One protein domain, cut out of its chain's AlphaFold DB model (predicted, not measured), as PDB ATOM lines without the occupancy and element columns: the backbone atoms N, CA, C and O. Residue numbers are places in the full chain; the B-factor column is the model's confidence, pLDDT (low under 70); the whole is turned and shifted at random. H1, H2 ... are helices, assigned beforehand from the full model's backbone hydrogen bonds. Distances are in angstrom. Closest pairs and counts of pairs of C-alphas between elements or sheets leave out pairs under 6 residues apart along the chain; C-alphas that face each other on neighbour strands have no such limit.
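This is residues 15 to 60 of the 138 residues of the protein "Sec-independent protein translocase protein TatB" of bioreactor metagenome (UniProt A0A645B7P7). One long helix, H2, makes the length of a rod, with a short helix, H1, set crosswise at its first end and a tail, residues 54 to 60, folding back at its last. The printed part has 46 residues with two named helices, H1 then H2, and no named strand; its class is all helix. It is extended, with a radius of gyration of the C-alphas of 17.8 A and spans of 53 by 14 by 9 A.

Find C-alpha 15 at (100.940, 123.592, 75.744), where H1, residues 15 to 20, begins. From C-alpha 24 at (97.553, 132.624, 84.640), H2, residues 24 to 53, runs 42.7 A to C-alpha 53 at (68.971, 119.354, 113.496).

Look at Val 17 and Leu 25: their C-alphas, 7.0 A apart, are the closest of H1 and H2, which are close but not clearly touching. Their lines stand about perpendicular, at 82 degrees. In H1 and H2 every O i to N i+4 pair is within hydrogen-bond range. Residues 27 to 46 of H2 stand free.

The C-alphas of Ile 18 and Gly 55, the two farthest apart, are 52.6 A apart. The printed part has no cut, and the link from H1 to H2 is tight. Look for pLDDT under 70 at residue 47 and residues 49 to 60.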
ATOM      1  N   LEU A  15     102.029 123.120  76.602       95.06
ATOM      2  CA  LEU A  15     100.940 123.592  75.744       95.06
ATOM      3  C   LEU A  15      99.958 124.486  76.509       95.06
ATOM      4  O   LEU A  15      99.608 125.560  76.029       95.06
ATOM      5  N   ALA A  16      99.562 124.092  77.719       92.50
ATOM      6  CA  ALA A  16      98.680 124.896  78.557       92.50
ATOM      7  C   ALA A  16      99.303 126.260  78.901       92.50
ATOM      8  O   ALA A  16      98.611 127.277  78.869       92.50
ATOM      9  N   VAL A  17     100.608 126.295  79.193       94.50
ATOM     10  CA  VAL A  17     101.357 127.531  79.466       94.50
ATOM     11  C   VAL A  17     101.420 128.432  78.236       94.50
ATOM     12  O   VAL A  17     101.304 129.642  78.384       94.50
ATOM     13  N   ILE A  18     101.573 127.882  77.031       95.12
ATOM     14  CA  ILE A  18     101.589 128.682  75.798       95.12
ATOM     15  C   ILE A  18     100.201 129.270  75.509       95.12
ATOM     16  O   ILE A  18     100.103 130.431  75.125       95.12
ATOM     17  N   LEU A  19      99.134 128.493  75.712       93.81
ATOM     18  CA  LEU A  19      97.761 128.914  75.412       93.81
ATOM     19  C   LEU A  19      97.212 129.939  76.415       93.81
ATOM     20  O   LEU A  19      96.567 130.903  76.012       93.81
ATOM     21  N   TRP A  20      97.448 129.733  77.714       90.50
ATOM     22  CA  TRP A  20      96.909 130.591  78.780       90.50
ATOM     23  C   TRP A  20      97.925 131.561  79.388       90.50
ATOM     24  O   TRP A  20      97.532 132.558  79.993       90.50
ATOM     25  N   GLY A  21      99.218 131.276  79.260       91.44
ATOM     26  CA  GLY A  21     100.304 132.025  79.885       91.44
ATOM     27  C   GLY A  21     100.807 131.393  81.198       91.44
ATOM     28  O   GLY A  21     100.011 130.874  81.991       91.44
ATOM     29  N   PRO A  22     102.125 131.479  81.483       91.56
ATOM     30  CA  PRO A  22     102.747 130.892  82.677       91.56
ATOM     31  C   PRO A  22     102.256 131.520  83.984       91.56
ATOM     32  O   PRO A  22     102.281 130.862  85.020       91.56
ATOM     33  N   ASP A  23     101.769 132.760  83.934       90.56
ATOM     34  CA  ASP A  23     101.290 133.483  85.113       90.56
ATOM     35  C   ASP A  23      99.832 133.145  85.460       90.56
ATOM     36  O   ASP A  23      99.454 133.125  86.632       90.56
ATOM     37  N   LYS A  24      99.001 132.827  84.456       89.44
ATOM     38  CA  LYS A  24      97.553 132.624  84.640       89.44
ATOM     39  C   LYS A  24      97.215 131.264  85.233       89.44
ATOM     40  O   LYS A  24      96.346 131.181  86.099       89.44
ATOM     41  N   LEU A  25      97.915 130.208  84.824       90.25
ATOM     42  CA  LEU A  25      97.701 128.850  85.341       90.25
ATOM     43  C   LEU A  25      97.905 128.717  86.862       90.25
ATOM     44  O   LEU A  25      97.001 128.207  87.528       90.25
ATOM     45  N   PRO A  26      99.026 129.166  87.461       87.81
ATOM     46  CA  PRO A  26      99.213 129.083  88.907       87.81
ATOM     47  C   PRO A  26      98.256 130.009  89.661       87.81
ATOM     48  O   PRO A  26      97.817 129.665  90.759       87.81
ATOM     49  N   GLU A  27      97.897 131.161  89.092       90.81
ATOM     50  CA  GLU A  27      96.910 132.064  89.684       90.81
ATOM     51  C   GLU A  27      95.516 131.413  89.746       90.81
ATOM     52  O   GLU A  27      94.885 131.399  90.807       90.81
ATOM     53  N   LEU A  28      95.068 130.797  88.646       90.19
ATOM     54  CA  LEU A  28      93.830 130.015  88.569       90.19
ATOM     55  C   LEU A  28      93.861 128.821  89.525       90.19
ATOM     56  O   LEU A  28      92.937 128.652  90.317       90.19
ATOM     57  N   ALA A  29      94.942 128.039  89.526       91.88
ATOM     58  CA  ALA A  29      95.089 126.893  90.419       91.88
ATOM     59  C   ALA A  29      94.988 127.301  91.897       91.88
ATOM     60  O   ALA A  29      94.320 126.629  92.682       91.88
ATOM     61  N   ARG A  30      95.591 128.432  92.287       94.38
ATOM     62  CA  ARG A  30      95.489 128.977  93.651       94.38
ATOM     63  C   ARG A  30      94.064 129.409  93.997       94.38
ATOM     64  O   ARG A  30      93.614 129.137  95.111       94.38
ATOM     65  N   LYS A  31      93.358 130.062  93.066       93.69
ATOM     66  CA  LYS A  31      91.949 130.460  93.243       93.69
ATOM     67  C   LYS A  31      91.058 129.228  93.418       93.69
ATOM     68  O   LYS A  31      90.339 129.142  94.411       93.69
ATOM     69  N   THR A  32      91.194 128.231  92.546       94.00
ATOM     70  CA  THR A  32      90.448 126.968  92.627       94.00
ATOM     71  C   THR A  32      90.780 126.190  93.895       94.00
ATOM     72  O   THR A  32      89.875 125.722  94.571       94.00
ATOM     73  N   ALA A  33      92.051 126.099  94.292       94.81
ATOM     74  CA  ALA A  33      92.442 125.419  95.528       94.81
ATOM     75  C   ALA A  33      91.809 126.065  96.770       94.81
ATOM     76  O   ALA A  33      91.375 125.367  97.690       94.81
ATOM     77  N   ARG A  34      91.720 127.400  96.792       94.06
ATOM     78  CA  ARG A  34      91.047 128.135  97.867       94.06
ATOM     79  C   ARG A  34      89.546 127.857  97.874       94.06
ATOM     80  O   ARG A  34      88.994 127.631  98.946       94.06
ATOM     81  N   LEU A  35      88.927 127.801  96.698       94.56
ATOM     82  CA  LEU A  35      87.513 127.468  96.541       94.56
ATOM     83  C   LEU A  35      87.212 126.033  96.993       94.56
ATOM     84  O   LEU A  35      86.287 125.819  97.764       94.56
ATOM     85  N   VAL A  36      88.045 125.064  96.607       93.81
ATOM     86  CA  VAL A  36      87.940 123.661  97.043       93.81
ATOM     87  C   VAL A  36      88.073 123.548  98.559       93.81
ATOM     88  O   VAL A  36      87.323 122.815  99.201       93.81
ATOM     89  N   ARG A  37      89.016 124.283  99.159       91.88
ATOM     90  CA  ARG A  37      89.189 124.296 100.613       91.88
ATOM     91  C   ARG A  37      87.980 124.904 101.324       91.88
ATOM     92  O   ARG A  37      87.552 124.347 102.329       91.88
ATOM     93  N   PHE A  38      87.443 126.002 100.799       90.19
ATOM     94  CA  PHE A  38      86.240 126.645 101.319       90.19
ATOM     95  C   PHE A  38      85.021 125.728 101.204       90.19
ATOM     96  O   PHE A  38      84.348 125.494 102.200       90.19
ATOM     97  N   PHE A  39      84.802 125.120 100.038       91.12
ATOM     98  CA  PHE A  39      83.732 124.150  99.827       91.12
ATOM     99  C   PHE A  39      83.836 122.989 100.816       91.12
ATOM    100  O   PHE A  39      82.850 122.637 101.450       91.12
ATOM    101  N   ARG A  40      85.041 122.441 101.026       87.31
ATOM    102  CA  ARG A  40      85.242 121.372 102.011       87.31
ATOM    103  C   ARG A  40      84.910 121.815 103.437       87.31
ATOM    104  O   ARG A  40      84.384 121.017 104.200       87.31
ATOM    105  N   GLN A  41      85.212 123.059 103.796       87.62
ATOM    106  CA  GLN A  41      84.874 123.607 105.107       87.62
ATOM    107  C   GLN A  41      83.359 123.790 105.268       87.62
ATOM    108  O   GLN A  41      82.791 123.233 106.198       87.62
ATOM    109  N   VAL A  42      82.704 124.456 104.313       85.75
ATOM    110  CA  VAL A  42      81.245 124.653 104.299       85.75
ATOM    111  C   VAL A  42      80.507 123.321 104.341       85.75
ATOM    112  O   VAL A  42      79.532 123.174 105.067       85.75
ATOM    113  N   ALA A  43      80.980 122.335 103.586       83.44
ATOM    114  CA  ALA A  43      80.323 121.045 103.515       83.44
ATOM    115  C   ALA A  43      80.490 120.235 104.818       83.44
ATOM    116  O   ALA A  43      79.543 119.578 105.248       83.44
ATOM    117  N   ASN A  44      81.638 120.348 105.501       81.88
ATOM    118  CA  ASN A  44      81.817 119.789 106.846       81.88
ATOM    119  C   ASN A  44      80.912 120.485 107.877       81.88
ATOM    120  O   ASN A  44      80.287 119.812 108.695       81.88
ATOM    121  N   ASP A  45      80.820 121.816 107.832       82.12
ATOM    122  CA  ASP A  45      79.997 122.596 108.762       82.12
ATOM    123  C   ASP A  45      78.501 122.290 108.560       82.12
ATOM    124  O   ASP A  45      77.773 122.048 109.522       82.12
ATOM    125  N   ALA A  46      78.054 122.187 107.305       73.88
ATOM    126  CA  ALA A  46      76.692 121.792 106.957       73.88
ATOM    127  C   ALA A  46      76.362 120.369 107.431       73.88
ATOM    128  O   ALA A  46      75.264 120.138 107.931       73.88
ATOM    129  N   GLN A  47      77.305 119.424 107.341       68.88
ATOM    130  CA  GLN A  47      77.118 118.071 107.868       68.88
ATOM    131  C   GLN A  47      76.916 118.075 109.390       68.88
ATOM    132  O   GLN A  47      76.080 117.328 109.895       68.88
ATOM    133  N   VAL A  48      77.649 118.921 110.123       72.31
ATOM    134  CA  VAL A  48      77.488 119.070 111.578       72.31
ATOM    135  C   VAL A  48      76.108 119.642 111.911       72.31
ATOM    136  O   VAL A  48      75.416 119.085 112.760       72.31
ATOM    137  N   THR A  49      75.668 120.692 111.214       69.38
ATOM    138  CA  THR A  49      74.347 121.308 111.430       69.38
ATOM    139  C   THR A  49      73.201 120.360 111.073       69.38
ATOM    140  O   THR A  49      72.310 120.144 111.889       69.38
ATOM    141  N   VAL A  50      73.260 119.704 109.909       67.69
ATOM    142  CA  VAL A  50      72.262 118.712 109.467       67.69
ATOM    143  C   VAL A  50      72.188 117.530 110.436       67.69
ATOM    144  O   VAL A  50      71.094 117.079 110.772       67.69
ATOM    145  N   ARG A  51      73.328 117.048 110.948       66.12
ATOM    146  CA  ARG A  51      73.361 115.978 111.956       66.12
ATOM    147  C   ARG A  51      72.717 116.401 113.276       66.12
ATOM    148  O   ARG A  51      72.060 115.582 113.914       66.12
ATOM    149  N   ASN A  52      72.905 117.655 113.675       69.31
ATOM    150  CA  ASN A  52      72.369 118.188 114.924       69.31
ATOM    151  C   ASN A  52      70.868 118.515 114.840       69.31
ATOM    152  O   ASN A  52      70.185 118.418 115.856       69.31
ATOM    153  N   GLU A  53      70.351 118.870 113.658       66.75
ATOM    154  CA  GLU A  53      68.971 119.354 113.496       66.75
ATOM    155  C   GLU A  53      67.998 118.349 112.850       66.75
ATOM    156  O   GLU A  53      66.801 118.427 113.116       66.75
ATOM    157  N   LEU A  54      68.463 117.381 112.044       58.91
ATOM    158  CA  LEU A  54      67.578 116.534 111.218       58.91
ATOM    159  C   LEU A  54      67.487 115.050 111.634       58.91
ATOM    160  O   LEU A  54      66.764 114.277 111.005       58.91
ATOM    161  N   GLY A  55      68.141 114.633 112.724       56.72
ATOM    162  CA  GLY A  55      68.009 113.269 113.260       56.72
ATOM    163  C   GLY A  55      68.605 112.156 112.363       56.72
ATOM    164  O   GLY A  55      69.262 112.445 111.362       56.72
ATOM    165  N   PRO A  56      68.418 110.864 112.718       55.31
ATOM    166  CA  PRO A  56      69.248 109.714 112.288       55.31
ATOM    167  C   PRO A  56      69.220 109.315 110.787       55.31
ATOM    168  O   PRO A  56      69.639 108.217 110.422       55.31
ATOM    169  N   GLY A  57      68.759 110.185 109.884       56.16
ATOM    170  CA  GLY A  57      68.714 109.950 108.433       56.16
ATOM    171  C   GLY A  57      69.962 110.381 107.647       56.16
ATOM    172  O   GLY A  57      70.189 109.868 106.553       56.16
ATOM    173  N   PHE A  58      70.789 111.281 108.193       54.19
ATOM    174  CA  PHE A  58      71.895 111.938 107.465       54.19
ATOM    175  C   PHE A  58      73.300 111.622 108.009       54.19
ATOM    176  O   PHE A  58      74.291 112.191 107.559       54.19
ATOM    177  N   GLU A  59      73.417 110.692 108.958       59.19
ATOM    178  CA  GLU A  59      74.681 110.401 109.654       59.19
ATOM    179  C   GLU A  59      75.785 109.780 108.781       59.19
ATOM    180  O   GLU A  59      76.951 109.807 109.171       59.19
ATOM    181  N   ASP A  60      75.441 109.252 107.604       58.72
ATOM    182  CA  ASP A  60      76.337 108.449 106.757       58.72
ATOM    183  C   ASP A  60      76.938 109.209 105.554       58.72
ATOM    184  O   ASP A  60      77.572 108.594 104.691       58.72
TER     185      ASP A  60